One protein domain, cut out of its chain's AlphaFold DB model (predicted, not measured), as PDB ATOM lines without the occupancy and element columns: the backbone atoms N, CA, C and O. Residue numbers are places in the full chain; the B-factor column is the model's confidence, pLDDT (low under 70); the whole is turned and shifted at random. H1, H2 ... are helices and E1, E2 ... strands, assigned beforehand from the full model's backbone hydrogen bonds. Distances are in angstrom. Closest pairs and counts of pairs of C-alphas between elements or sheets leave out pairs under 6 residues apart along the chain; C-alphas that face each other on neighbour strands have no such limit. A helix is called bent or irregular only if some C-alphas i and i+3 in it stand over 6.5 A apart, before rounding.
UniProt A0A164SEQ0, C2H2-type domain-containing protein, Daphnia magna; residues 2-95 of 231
ATOM      1  N   LYS A   2      35.132  -1.310  12.502       56.59
ATOM      2  CA  LYS A   2      34.088  -1.827  11.584       56.59
ATOM      3  C   LYS A   2      33.816  -0.949  10.349       56.59
ATOM      4  O   LYS A   2      33.959  -1.423   9.235       56.59
ATOM      5  N   ASP A   3      33.618   0.359  10.537       64.69
ATOM      6  CA  ASP A   3      33.312   1.281   9.423       64.69
ATOM      7  C   ASP A   3      34.376   1.355   8.311       64.69
ATOM      8  O   ASP A   3      34.072   1.762   7.192       64.69
ATOM      9  N   LYS A   4      35.643   1.010   8.597       63.38
ATOM     10  CA  LYS A   4      36.717   1.032   7.586       63.38
ATOM     11  C   LYS A   4      36.786  -0.268   6.785       63.38
ATOM     12  O   LYS A   4      37.111  -0.210   5.604       63.38
ATOM     13  N   GLU A   5      36.488  -1.402   7.416       67.94
ATOM     14  CA  GLU A   5      36.414  -2.711   6.754       67.94
ATOM     15  C   GLU A   5      35.169  -2.779   5.862       67.94
ATOM     16  O   GLU A   5      35.280  -3.117   4.688       67.94
ATOM     17  N   ASP A   6      34.027  -2.288   6.351       71.25
ATOM     18  CA  ASP A   6      32.787  -2.214   5.569       71.25
ATOM     19  C   ASP A   6      32.923  -1.254   4.363       71.25
ATOM     20  O   ASP A   6      32.429  -1.521   3.265       71.25
ATOM     21  N   ALA A   7      33.659  -0.144   4.527       74.94
ATOM     22  CA  ALA A   7      33.960   0.785   3.436       74.94
ATOM     23  C   ALA A   7      34.953   0.217   2.405       74.94
ATOM     24  O   ALA A   7      34.892   0.598   1.231       74.94
ATOM     25  N   TRP A   8      35.877  -0.651   2.827       76.94
ATOM     26  CA  TRP A   8      36.772  -1.366   1.919       76.94
ATOM     27  C   TRP A   8      35.993  -2.389   1.101       76.94
ATOM     28  O   TRP A   8      36.134  -2.397  -0.115       76.94
ATOM     29  N   ASP A   9      35.114  -3.166   1.726       80.44
ATOM     30  CA  ASP A   9      34.340  -4.211   1.051       80.44
ATOM     31  C   ASP A   9      33.397  -3.641  -0.015       80.44
ATOM     32  O   ASP A   9      33.322  -4.187  -1.111       80.44
ATOM     33  N   TYR A  10      32.787  -2.478   0.236       78.94
ATOM     34  CA  TYR A  10      31.981  -1.770  -0.766       78.94
ATOM     35  C   TYR A  10      32.806  -1.214  -1.941       78.94
ATOM     36  O   TYR A  10      32.340  -1.167  -3.078       78.94
ATOM     37  N   LYS A  11      34.036  -0.751  -1.683       86.56
ATOM     38  CA  LYS A  11      34.904  -0.155  -2.716       86.56
ATOM     39  C   LYS A  11      35.796  -1.173  -3.409       86.56
ATOM     40  O   LYS A  11      36.370  -0.837  -4.442       86.56
ATOM     41  N   ARG A  12      35.926  -2.376  -2.853       86.75
ATOM     42  CA  ARG A  12      36.825  -3.430  -3.317       86.75
ATOM     43  C   ARG A  12      36.594  -3.707  -4.793       86.75
ATOM     44  O   ARG A  12      37.529  -3.568  -5.571       86.75
ATOM     45  N   ASP A  13      35.356  -3.991  -5.175       85.25
ATOM     46  CA  ASP A  13      35.020  -4.339  -6.557       85.25
ATOM     47  C   ASP A  13      35.304  -3.173  -7.512       85.25
ATOM     48  O   ASP A  13      35.884  -3.371  -8.571       85.25
ATOM     49  N   ILE A  14      35.027  -1.932  -7.097       86.62
ATOM     50  CA  ILE A  14      35.345  -0.726  -7.881       86.62
ATOM     51  C   ILE A  14      36.863  -0.560  -8.053       86.62
ATOM     52  O   ILE A  14      37.330  -0.196  -9.131       86.62
ATOM     53  N   VAL A  15      37.646  -0.813  -7.001       86.62
ATOM     54  CA  VAL A  15      39.114  -0.751  -7.042       86.62
ATOM     55  C   VAL A  15      39.673  -1.858  -7.928       86.62
ATOM     56  O   VAL A  15      40.566  -1.582  -8.725       86.62
ATOM     57  N   PHE A  16      39.141  -3.078  -7.838       85.38
ATOM     58  CA  PHE A  16      39.537  -4.192  -8.698       85.38
ATOM     59  C   PHE A  16      39.176  -3.934 -10.157       85.38
ATOM     60  O   PHE A  16      40.040  -4.073 -11.018       85.38
ATOM     61  N   ASP A  17      37.965  -3.466 -10.443       83.44
ATOM     62  CA  ASP A  17      37.557  -3.086 -11.794       83.44
ATOM     63  C   ASP A  17      38.437  -1.968 -12.342       83.44
ATOM     64  O   ASP A  17      38.860  -2.017 -13.497       83.44
ATOM     65  N   HIS A  18      38.763  -0.965 -11.524       82.12
ATOM     66  CA  HIS A  18      39.675   0.098 -11.928       82.12
ATOM     67  C   HIS A  18      41.092  -0.434 -12.156       82.12
ATOM     68  O   HIS A  18      41.738  -0.053 -13.130       82.12
ATOM     69  N   TYR A  19      41.576  -1.338 -11.307       81.94
ATOM     70  CA  TYR A  19      42.875  -1.982 -11.460       81.94
ATOM     71  C   TYR A  19      42.936  -2.792 -12.760       81.94
ATOM     72  O   TYR A  19      43.820  -2.563 -13.582       81.94
ATOM     73  N   ILE A  20      41.950  -3.652 -13.018       80.38
ATOM     74  CA  ILE A  20      41.851  -4.442 -14.251       80.38
ATOM     75  C   ILE A  20      41.743  -3.513 -15.459       80.38
ATOM     76  O   ILE A  20      42.489  -3.661 -16.424       80.38
ATOM     77  N   ARG A  21      40.875  -2.500 -15.415       73.69
ATOM     78  CA  ARG A  21      40.736  -1.529 -16.509       73.69
ATOM     79  C   ARG A  21      41.978  -0.701 -16.738       73.69
ATOM     80  O   ARG A  21      42.175  -0.293 -17.864       73.69
ATOM     81  N   THR A  22      42.790  -0.422 -15.722       71.19
ATOM     82  CA  THR A  22      44.036   0.337 -15.884       71.19
ATOM     83  C   THR A  22      45.179  -0.548 -16.351       71.19
ATOM     84  O   THR A  22      46.000  -0.054 -17.112       71.19
ATOM     85  N   HIS A  23      45.187  -1.835 -16.003       73.25
ATOM     86  CA  HIS A  23      46.279  -2.762 -16.313       73.25
ATOM     87  C   HIS A  23      46.017  -3.655 -17.531       73.25
ATOM     88  O   HIS A  23      46.970  -4.184 -18.096       73.25
ATOM     89  N   SER A  24      44.770  -3.767 -17.987       75.75
ATOM     90  CA  SER A  24      44.414  -4.479 -19.217       75.75
ATOM     91  C   SER A  24      44.944  -3.765 -20.460       75.75
ATOM     92  O   SER A  24      44.984  -2.529 -20.539       75.75
ATOM     93  N   TYR A  25      45.360  -4.578 -21.426       74.31
ATOM     94  CA  TYR A  25      45.812  -4.173 -22.750       74.31
ATOM     95  C   TYR A  25      44.706  -4.453 -23.765       74.31
ATOM     96  O   TYR A  25      44.778  -5.374 -24.567       74.31
ATOM     97  N   THR A  26      43.627  -3.686 -23.645       80.56
ATOM     98  CA  THR A  26      42.553  -3.620 -24.639       80.56
ATOM     99  C   THR A  26      42.762  -2.409 -25.537       80.56
ATOM    100  O   THR A  26      43.609  -1.559 -25.253       80.56
ATOM    101  N   GLU A  27      41.930  -2.274 -26.569       84.75
ATOM    102  CA  GLU A  27      41.857  -1.041 -27.345       84.75
ATOM    103  C   GLU A  27      41.696   0.173 -26.427       84.75
ATOM    104  O   GLU A  27      40.863   0.185 -25.512       84.75
ATOM    105  N   ARG A  28      42.513   1.200 -26.666       86.81
ATOM    106  CA  ARG A  28      42.456   2.449 -25.908       86.81
ATOM    107  C   ARG A  28      42.542   3.661 -26.797       86.81
ATOM    108  O   ARG A  28      43.153   3.667 -27.861       86.81
ATOM    109  N   GLN A  29      41.944   4.730 -26.295       91.69
ATOM    110  CA  GLN A  29      42.057   6.036 -26.898       91.69
ATOM    111  C   GLN A  29      43.381   6.688 -26.491       91.69
ATOM    112  O   GLN A  29      43.638   6.905 -25.307       91.69
ATOM    113  N   CYS A  30      44.196   7.064 -27.475       93.88
ATOM    114  CA  CYS A  30      45.428   7.807 -27.245       93.88
ATOM    115  C   CYS A  30      45.140   9.121 -26.499       93.88
ATOM    116  O   CYS A  30      44.348   9.949 -26.962       93.88
ATOM    117  N   CYS A  31      45.840   9.364 -25.386       94.44
ATOM    118  CA  CYS A  31      45.661  10.567 -24.571       94.44
ATOM    119  C   CYS A  31      45.914  11.866 -25.356       94.44
ATOM    120  O   CYS A  31      45.232  12.862 -25.102       94.44
ATOM    121  N   CYS A  32      46.839  11.836 -26.323       94.56
ATOM    122  CA  CYS A  32      47.263  12.990 -27.117       94.56
ATOM    123  C   CYS A  32      46.361  13.249 -28.337       94.56
ATOM    124  O   CYS A  32      45.751  14.309 -28.429       94.56
ATOM    125  N   CYS A  33      46.240  12.289 -29.262       94.94
ATOM    126  CA  CYS A  33      45.539  12.502 -30.539       94.94
ATOM    127  C   CYS A  33      44.119  11.929 -30.604       94.94
ATOM    128  O   CYS A  33      43.457  12.075 -31.626       94.94
ATOM    129  N   LYS A  34      43.652  11.260 -29.543       94.88
ATOM    130  CA  LYS A  34      42.308  10.667 -29.446       94.88
ATOM    131  C   LYS A  34      41.997   9.542 -30.451       94.88
ATOM    132  O   LYS A  34      40.868   9.052 -30.455       94.88
ATOM    133  N   LYS A  35      42.979   9.082 -31.239       92.56
ATOM    134  CA  LYS A  35      42.892   7.864 -32.068       92.56
ATOM    135  C   LYS A  35      42.744   6.632 -31.168       92.56
ATOM    136  O   LYS A  35      43.430   6.549 -30.148       92.56
ATOM    137  N   ILE A  36      41.885   5.693 -31.552       91.31
ATOM    138  CA  ILE A  36      41.814   4.359 -30.938       91.31
ATOM    139  C   ILE A  36      42.968   3.513 -31.490       91.31
ATOM    140  O   ILE A  36      43.218   3.520 -32.694       91.31
ATOM    141  N   THR A  37      43.695   2.840 -30.604       88.94
ATOM    142  CA  THR A  37      44.813   1.945 -30.932       88.94
ATOM    143  C   THR A  37      44.611   0.609 -30.236       88.94
ATOM    144  O   THR A  37      44.174   0.573 -29.080       88.94
ATOM    145  N   SER A  38      44.919  -0.474 -30.945       87.00
ATOM    146  CA  SER A  38      44.852  -1.838 -30.416       87.00
ATOM    147  C   SER A  38      46.064  -2.165 -29.544       87.00
ATOM    148  O   SER A  38      45.955  -2.974 -28.629       87.00
ATOM    149  N   TYR A  39      47.181  -1.464 -29.762       88.44
ATOM    150  CA  TYR A  39      48.435  -1.643 -29.034       88.44
ATOM    151  C   TYR A  39      48.885  -0.325 -28.391       88.44
ATOM    152  O   TYR A  39      49.837   0.315 -28.848       88.44
ATOM    153  N   PRO A  40      48.193   0.130 -27.327       90.88
ATOM    154  CA  PRO A  40      48.580   1.346 -26.632       90.88
ATOM    155  C   PRO A  40      49.955   1.187 -25.977       90.88
ATOM    156  O   PRO A  40      50.194   0.251 -25.213       90.88
ATOM    157  N   VAL A  41      50.835   2.160 -26.212       92.69
ATOM    158  CA  VAL A  41      52.084   2.308 -25.467       92.69
ATOM    159  C   VAL A  41      51.775   3.015 -24.156       92.69
ATOM    160  O   VAL A  41      51.408   4.195 -24.140       92.69
ATOM    161  N   ARG A  42      51.918   2.298 -23.042       92.38
ATOM    162  CA  ARG A  42      51.684   2.841 -21.707       92.38
ATOM    163  C   ARG A  42      52.969   3.415 -21.145       92.38
ATOM    164  O   ARG A  42      53.944   2.701 -20.933       92.38
ATOM    165  N   CYS A  43      52.952   4.702 -20.826       92.50
ATOM    166  CA  CYS A  43      54.051   5.345 -20.123       92.50
ATOM    167  C   CYS A  43      53.750   5.451 -18.624       92.50
ATOM    168  O   CYS A  43      52.852   6.187 -18.204       92.50
ATOM    169  N   PHE A  44      54.546   4.769 -17.800       88.56
ATOM    170  CA  PHE A  44      54.412   4.793 -16.342       88.56
ATOM    171  C   PHE A  44      54.919   6.086 -15.707       88.56
ATOM    172  O   PHE A  44      54.532   6.382 -14.576       88.56
ATOM    173  N   THR A  45      55.730   6.868 -16.418       88.75
ATOM    174  CA  THR A  45      56.202   8.176 -15.951       88.75
ATOM    175  C   THR A  45      55.170   9.265 -16.255       88.75
ATOM    176  O   THR A  45      54.720   9.952 -15.346       88.75
ATOM    177  N   CYS A  46      54.697   9.358 -17.507       90.94
ATOM    178  CA  CYS A  46      53.656  10.311 -17.921       90.94
ATOM    179  C   CYS A  46      52.263   9.979 -17.374       90.94
ATOM    180  O   CYS A  46      51.404  10.857 -17.357       90.94
ATOM    181  N   LYS A  47      52.013   8.713 -17.004       90.56
ATOM    182  CA  LYS A  47      50.672   8.179 -16.703       90.56
ATOM    183  C   LYS A  47      49.707   8.340 -17.888       90.56
ATOM    184  O   LYS A  47      48.565   8.757 -17.719       90.56
ATOM    185  N   GLN A  48      50.185   8.034 -19.095       91.88
ATOM    186  CA  GLN A  48      49.431   8.189 -20.345       91.88
ATOM    187  C   GLN A  48      49.516   6.933 -21.211       91.88
ATOM    188  O   GLN A  48      50.574   6.307 -21.287       91.88
ATOM    189  N   ASP A  49      48.418   6.631 -21.906       92.44
ATOM    190  CA  ASP A  49      48.365   5.641 -22.981       92.44
ATOM    191  C   ASP A  49      48.451   6.375 -24.332       92.44
ATOM    192  O   ASP A  49      47.650   7.270 -24.636       92.44
ATOM    193  N   LEU A  50      49.441   6.032 -25.153       93.81
ATOM    194  CA  LEU A  50      49.720   6.693 -26.428       93.81
ATOM    195  C   LEU A  50      49.644   5.703 -27.594       93.81
ATOM    196  O   LEU A  50      49.961   4.531 -27.440       93.81
ATOM    197  N   CYS A  51      49.250   6.177 -28.779       93.19
ATOM    198  CA  CYS A  51      49.485   5.419 -30.012       93.19
ATOM    199  C   CYS A  51      50.966   5.509 -30.412       93.19
ATOM    200  O   CYS A  51      51.660   6.431 -29.974       93.19
ATOM    201  N   SER A  52      51.415   4.621 -31.304       93.31
ATOM    202  CA  SER A  52      52.797   4.560 -31.819       93.31
ATOM    203  C   SER A  52      53.367   5.929 -32.216       93.31
ATOM    204  O   SER A  52      54.440   6.330 -31.766       93.31
ATOM    205  N   ARG A  53      52.606   6.718 -32.984       93.81
ATOM    206  CA  ARG A  53      53.042   8.046 -33.442       93.81
ATOM    207  C   ARG A  53      53.229   9.050 -32.304       93.81
ATOM    208  O   ARG A  53      54.203   9.803 -32.289       93.81
ATOM    209  N   CYS A  54      52.276   9.115 -31.375       94.56
ATOM    210  CA  CYS A  54      52.350  10.045 -30.247       94.56
ATOM    211  C   CYS A  54      53.432   9.628 -29.251       94.56
ATOM    212  O   CYS A  54      54.111  10.495 -28.707       94.56
ATOM    213  N   ASP A  55      53.614   8.322 -29.054       94.88
ATOM    214  CA  ASP A  55      54.716   7.768 -28.280       94.88
ATOM    215  C   ASP A  55      56.065   8.217 -28.845       94.88
ATOM    216  O   ASP A  55      56.861   8.813 -28.121       94.88
ATOM    217  N   LEU A  56      56.282   8.047 -30.152       92.81
ATOM    218  CA  LEU A  56      57.515   8.465 -30.809       92.81
ATOM    219  C   LEU A  56      57.788   9.964 -30.629       92.81
ATOM    220  O   LEU A  56      58.883  10.344 -30.226       92.81
ATOM    221  N   ILE A  57      56.807  10.826 -30.912       91.50
ATOM    222  CA  ILE A  57      56.976  12.288 -30.833       91.50
ATOM    223  C   ILE A  57      57.340  12.736 -29.411       91.50
ATOM    224  O   ILE A  57      58.203  13.599 -29.241       91.50
ATOM    225  N   THR A  58      56.692  12.156 -28.400       92.06
ATOM    226  CA  THR A  58      56.888  12.533 -26.997       92.06
ATOM    227  C   THR A  58      58.153  11.903 -26.418       92.06
ATOM    228  O   THR A  58      59.007  12.600 -25.867       92.06
ATOM    229  N   HIS A  59      58.314  10.589 -26.556       92.31
ATOM    230  CA  HIS A  59      59.342   9.831 -25.847       92.31
ATOM    231  C   HIS A  59      60.678   9.746 -26.583       92.31
ATOM    232  O   HIS A  59      61.671   9.395 -25.957       92.31
ATOM    233  N   CYS A  60      60.771  10.195 -27.842       88.19
ATOM    234  CA  CYS A  60      62.082  10.478 -28.439       88.19
ATOM    235  C   CYS A  60      62.822  11.632 -27.736       88.19
ATOM    236  O   CYS A  60      64.037  11.736 -27.860       88.19
ATOM    237  N   LYS A  61      62.096  12.485 -26.996       84.12
ATOM    238  CA  LYS A  61      62.649  13.575 -26.172       84.12
ATOM    239  C   LYS A  61      62.658  13.237 -24.680       84.12
ATOM    240  O   LYS A  61      63.482  13.757 -23.939       84.12
ATOM    241  N   LEU A  62      61.742  12.371 -24.244       87.69
ATOM    242  CA  LEU A  62      61.578  11.912 -22.860       87.69
ATOM    243  C   LEU A  62      62.002  10.445 -22.722       87.69
ATOM    244  O   LEU A  62      61.257   9.580 -22.270       87.69
ATOM    245  N   VAL A  63      63.225  10.185 -23.158       86.75
ATOM    246  CA  VAL A  63      63.853   8.864 -23.313       86.75
ATOM    247  C   VAL A  63      64.020   8.066 -22.017       86.75
ATOM    248  O   VAL A  63      64.148   6.849 -22.070       86.75
ATOM    249  N   LEU A  64      63.986   8.739 -20.862       86.69
ATOM    250  CA  LEU A  64      64.103   8.132 -19.531       86.69
ATOM    251  C   LEU A  64      62.759   7.636 -18.972       86.69
ATOM    252  O   LEU A  64      62.646   7.289 -17.798       86.69
ATOM    253  N   HIS A  65      61.704   7.649 -19.784       88.44
ATOM    254  CA  HIS A  65      60.385   7.212 -19.356       88.44
ATOM    255  C   HIS A  65      60.211   5.701 -19.503       88.44
ATOM    256  O   HIS A  65      60.570   5.107 -20.519       88.44
ATOM    257  N   ASN A  66      59.582   5.078 -18.503       89.00
ATOM    258  CA  ASN A  66      59.285   3.647 -18.529       89.00
ATOM    259  C   ASN A  66      58.056   3.412 -19.406       89.00
ATOM    260  O   ASN A  66      56.946   3.822 -19.048       89.00
ATOM    261  N   ARG A  67      58.267   2.765 -20.552       92.44
ATOM    262  CA  ARG A  67      57.228   2.478 -21.540       92.44
ATOM    263  C   ARG A  67      57.005   0.984 -21.643       92.44
ATOM    264  O   ARG A  67      57.962   0.231 -21.773       92.44
ATOM    265  N   GLU A  68      55.750   0.581 -21.600       92.06
ATOM    266  CA  GLU A  68      55.327  -0.809 -21.681       92.06
ATOM    267  C   GLU A  68      54.337  -0.964 -22.827       92.06
ATOM    268  O   GLU A  68      53.531  -0.070 -23.107       92.06
ATOM    269  N   ILE A  69      54.421  -2.108 -23.485       91.00
ATOM    270  CA  ILE A  69      53.485  -2.540 -24.510       91.00
ATOM    271  C   ILE A  69      53.044  -3.965 -24.200       91.00
ATOM    272  O   ILE A  69      53.706  -4.693 -23.458       91.00
ATOM    273  N   CYS A  70      51.934  -4.366 -24.804       87.25
ATOM    274  CA  CYS A  70      51.522  -5.757 -24.857       87.25
ATOM    275  C   CYS A  70      51.087  -6.068 -26.282       87.25
ATOM    276  O   CYS A  70      50.059  -5.553 -26.727       87.25
ATOM    277  N   LEU A  71      51.879  -6.859 -27.001       82.00
ATOM    278  CA  LEU A  71      51.519  -7.304 -28.345       82.00
ATOM    279  C   LEU A  71      50.684  -8.577 -28.249       82.00
ATOM    280  O   LEU A  71      50.931  -9.444 -27.410       82.00
ATOM    281  N   ASN A  72      49.662  -8.673 -29.099       75.62
ATOM    282  CA  ASN A  72      48.751  -9.819 -29.182       75.62
ATOM    283  C   ASN A  72      48.096 -10.232 -27.843       75.62
ATOM    284  O   ASN A  72      47.658 -11.368 -27.698       75.62
ATOM    285  N   GLY A  73      48.031  -9.331 -26.856       69.62
ATOM    286  CA  GLY A  73      47.419  -9.585 -25.546       69.62
ATOM    287  C   GLY A  73      48.242 -10.439 -24.572       69.62
ATOM    288  O   GLY A  73      47.852 -10.542 -23.410       69.62
ATOM    289  N   GLU A  74      49.379 -10.996 -25.000       71.56
ATOM    290  CA  GLU A  74      50.195 -11.918 -24.195       71.56
ATOM    291  C   GLU A  74      51.672 -11.503 -24.098       71.56
ATOM    292  O   GLU A  74      52.306 -11.740 -23.069       71.56
ATOM    293  N   ASP A  75      52.222 -10.828 -25.114       79.31
ATOM    294  CA  ASP A  75      53.626 -10.400 -25.134       79.31
ATOM    295  C   ASP A  75      53.793  -9.038 -24.454       79.31
ATOM    296  O   ASP A  75      53.962  -7.987 -25.086       79.31
ATOM    297  N   LYS A  76      53.661  -9.061 -23.126       86.62
ATOM    298  CA  LYS A  76      53.832  -7.895 -22.267       86.62
ATOM    299  C   LYS A  76      55.316  -7.649 -22.009       86.62
ATOM    300  O   LYS A  76      55.962  -8.431 -21.312       86.62
ATOM    301  N   ARG A  77      55.833  -6.510 -22.471       87.56
ATOM    302  CA  ARG A  77      57.228  -6.123 -22.224       87.56
ATOM    303  C   ARG A  77      57.433  -4.622 -22.104       87.56
ATOM    304  O   ARG A  77      56.709  -3.816 -22.692       87.56
ATOM    305  N   PHE A  78      58.482  -4.250 -21.376       90.06
ATOM    306  CA  PHE A  78      59.016  -2.898 -21.424       90.06
ATOM    307  C   PHE A  78      59.806  -2.688 -22.716       90.06
ATOM    308  O   PHE A  78      60.568  -3.555 -23.154       90.06
ATOM    309  N   LEU A  79      59.610  -1.519 -23.320       90.12
ATOM    310  CA  LEU A  79      60.392  -1.064 -24.458       90.12
ATOM    311  C   LEU A  79      61.736  -0.517 -23.980       90.12
ATOM    312  O   LEU A  79      61.793   0.259 -23.018       90.12
ATOM    313  N   HIS A  80      62.799  -0.844 -24.711       87.44
ATOM    314  CA  HIS A  80      64.058  -0.118 -24.596       87.44
ATOM    315  C   HIS A  80      63.875   1.353 -25.014       87.44
ATOM    316  O   HIS A  80      62.910   1.743 -25.673       87.44
ATOM    317  N   GLN A  81      64.827   2.206 -24.644       85.44
ATOM    318  CA  GLN A  81      64.808   3.651 -24.907       85.44
ATOM    319  C   GLN A  81      64.736   3.980 -26.398       85.44
ATOM    320  O   GLN A  81      64.111   4.955 -26.808       85.44
ATOM    321  N   ASN A  82      65.414   3.153 -27.187       88.38
ATOM    322  CA  ASN A  82      65.526   3.254 -28.629       88.38
ATOM    323  C   ASN A  82      64.427   2.470 -29.360       88.38
ATOM    324  O   ASN A  82      64.330   2.585 -30.575       88.38
ATOM    325  N   GLU A  83      63.596   1.690 -28.671       92.38
ATOM    326  CA  GLU A  83      62.530   0.914 -29.301       92.38
ATOM    327  C   GLU A  83      61.235   1.721 -29.396       92.38
ATOM    328  O   GLU A  83      60.767   2.314 -28.423       92.38
ATOM    329  N   PHE A  84      60.615   1.718 -30.567       93.06
ATOM    330  CA  PHE A  84      59.334   2.367 -30.810       93.06
ATOM    331  C   PHE A  84      58.449   1.456 -31.640       93.06
ATOM    332  O   PHE A  84      58.922   0.787 -32.560       93.06
ATOM    333  N   LEU A  85      57.156   1.458 -31.335       92.00
ATOM    334  CA  LEU A  85      56.191   0.765 -32.169       92.00
ATOM    335  C   LEU A  85      56.086   1.483 -33.520       92.00
ATOM    336  O   LEU A  85      56.066   2.713 -33.600       92.00
ATOM    337  N   SER A  86      56.058   0.698 -34.581       87.94
ATOM    338  CA  SER A  86      55.895   1.142 -35.955       87.94
ATOM    339  C   SER A  86      54.475   1.676 -36.214       87.94
ATOM    340  O   SER A  86      53.556   1.483 -35.417       87.94
ATOM    341  N   ASP A  87      54.282   2.388 -37.331       82.25
ATOM    342  CA  ASP A  87      52.972   2.933 -37.725       82.25
ATOM    343  C   ASP A  87      51.938   1.835 -38.033       82.25
ATOM    344  O   ASP A  87      50.740   2.087 -37.921       82.25
ATOM    345  N   ASP A  88      52.404   0.632 -38.391       80.25
ATOM    346  CA  ASP A  88      51.582  -0.579 -38.543       80.25
ATOM    347  C   ASP A  88      51.114  -1.162 -37.197       80.25
ATOM    348  O   ASP A  88      50.299  -2.072 -37.186       80.25
ATOM    349  N   GLU A  89      51.594  -0.624 -36.071       77.88
ATOM    350  CA  GLU A  89      51.297  -1.054 -34.699       77.88
ATOM    351  C   GLU A  89      51.660  -2.527 -34.387       77.88
ATOM    352  O   GLU A  89      51.356  -3.013 -33.305       77.88
ATOM    353  N   GLU A  90      52.383  -3.217 -35.274       77.25
ATOM    354  CA  GLU A  90      52.726  -4.644 -35.133       77.25
ATOM    355  C   GLU A  90      54.228  -4.883 -34.961       77.25
ATOM    356  O   GLU A  90      54.644  -5.862 -34.341       77.25
ATOM    357  N   THR A  91      55.063  -3.988 -35.495       85.56
ATOM    358  CA  THR A  91      56.519  -4.165 -35.488       85.56
ATOM    359  C   THR A  91      57.222  -3.156 -34.591       85.56
ATOM    360  O   THR A  91      56.793  -2.013 -34.430       85.56
ATOM    361  N   ILE A  92      58.345  -3.565 -34.000       90.25
ATOM    362  CA  ILE A  92      59.167  -2.693 -33.157       90.25
ATOM    363  C   ILE A  92      60.377  -2.237 -33.960       90.25
ATOM    364  O   ILE A  92      61.107  -3.044 -34.534       90.25
ATOM    365  N   LYS A  93      60.575  -0.922 -34.017       91.69
ATOM    366  CA  LYS A  93      61.672  -0.261 -34.720       91.69
ATOM    367  C   LYS A  93      62.656   0.305 -33.713       91.69
ATOM    368  O   LYS A  93      62.259   0.956 -32.747       91.69
ATOM    369  N   VAL A  94      63.941   0.105 -33.981       90.19
ATOM    370  CA  VAL A  94      65.027   0.713 -33.214       90.19
ATOM    371  C   VAL A  94      65.390   2.053 -33.846       90.19
ATOM    372  O   VAL A  94      65.621   2.142 -35.051       90.19
ATOM    373  N   LYS A  95      65.436   3.105 -33.033       89.00
ATOM    374  CA  LYS A  95      65.808   4.462 -33.418       89.00
ATOM    375  C   LYS A  95      66.848   4.998 -32.454       89.00
ATOM    376  O   LYS A  95      66.674   4.921 -31.244       89.00
TER     377      LYS A  95
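This is residues 2 to 95 of the 231 residues of the protein "C2H2-type domain-containing protein" of Daphnia magna (UniProt A0A164SEQ0). A small compact head has a long bent helix, H1, sticking out of it as an arm, with residues 2 to 21 free of the rest. In the head, a twisted sheet of four short strands has the short helix H2 over it, and the small hairpin of E5 and E6 comes close to H2 through E5. The 94 printed residues run H1, E1, E2, H2, E3, E4, E5, E6: two named helices and six named strands, a mixed class. The larger sheet has the order E2, E1, E3, E4, all antiparallel, and E5 and E6 form a second antiparallel sheet. The whole is loose, with a radius of gyration of the C-alphas of 15.9 A, and spans 55 by 25 by 24 A, the arm making the length.

In the larger sheet E1, residues 41 to 43, is an inner strand and forms a hairpin with the edge strand E2, residues 48 to 50; N 41 and O 50 are 2.8 A apart, within hydrogen-bond range. E3, residues 67 to 71, is antiparallel to E1 at 154 degrees, with N 42 and O 68 within hydrogen-bond range at 2.9 A. E3 forms a hairpin with the edge strand E4, residues 75 to 78, where N 69 and O 77 are 3.0 A apart. Pairing is staggered: E3 pairs with E1 over residues 67 to 68 and with E4 over 68 to 71. H2, residues 52 to 59, is on this sheet at a height over the sheet of 8.1 A; it lies over E1 and runs along the strands, at 13 degrees to E1 on the local plane. The closest C-alphas of H2 and E1 are those of Asp 55 and Val 41, 6.7 A apart. E2, H2 and E3 make a split strand-helix-strand unit, two strands running the same way with a helix between them in the chain and E1 between them in the sheet; its crossover is right-handed. The closest C-alphas of H2 and E5, residues 83 to 85, are those of Ser 52 and Leu 85, 5.1 A apart. E5 forms a hairpin with E6, residues 92 to 94, with N 84 and O 93 at 2.8 A. H1, residues 2 to 23, was assigned as one helix by its hydrogen bonds but is bent, C-alphas 10 and 13 being 7.0 A apart; its arms H1a and H1b stand at a steep tilt of 49 degrees, and neither is on the larger sheet. In H1a, H1b and H2 every O i to N i+4 pair is within hydrogen-bond range.

H1a, residues 2 to 10, begins at C-alpha 2 (34.088, -1.827, 11.584) and is 12.5 A long; H1b, residues 13 to 23, is 15.0 A and ends at C-alpha 23 (46.279, -2.762, -16.313). H2 is 10.3 A, E3 13.2 A and E4 10.0 A long. E6 ends at C-alpha 94 (65.027, 0.713, -33.214).

The C-alphas of Lys 2 and Lys 95 are the two farthest apart, 55.4 A. Without the free residues the body spans 26 by 22 by 21 A. The printed part has no cut. The link from H1 to E1 is long, 17 residues, and within it residues 28 to 29 pair antiparallel with 36 to 37. Mean pLDDT of the printed part is 85.7; residues 2 to 5 and residue 73 are under 70.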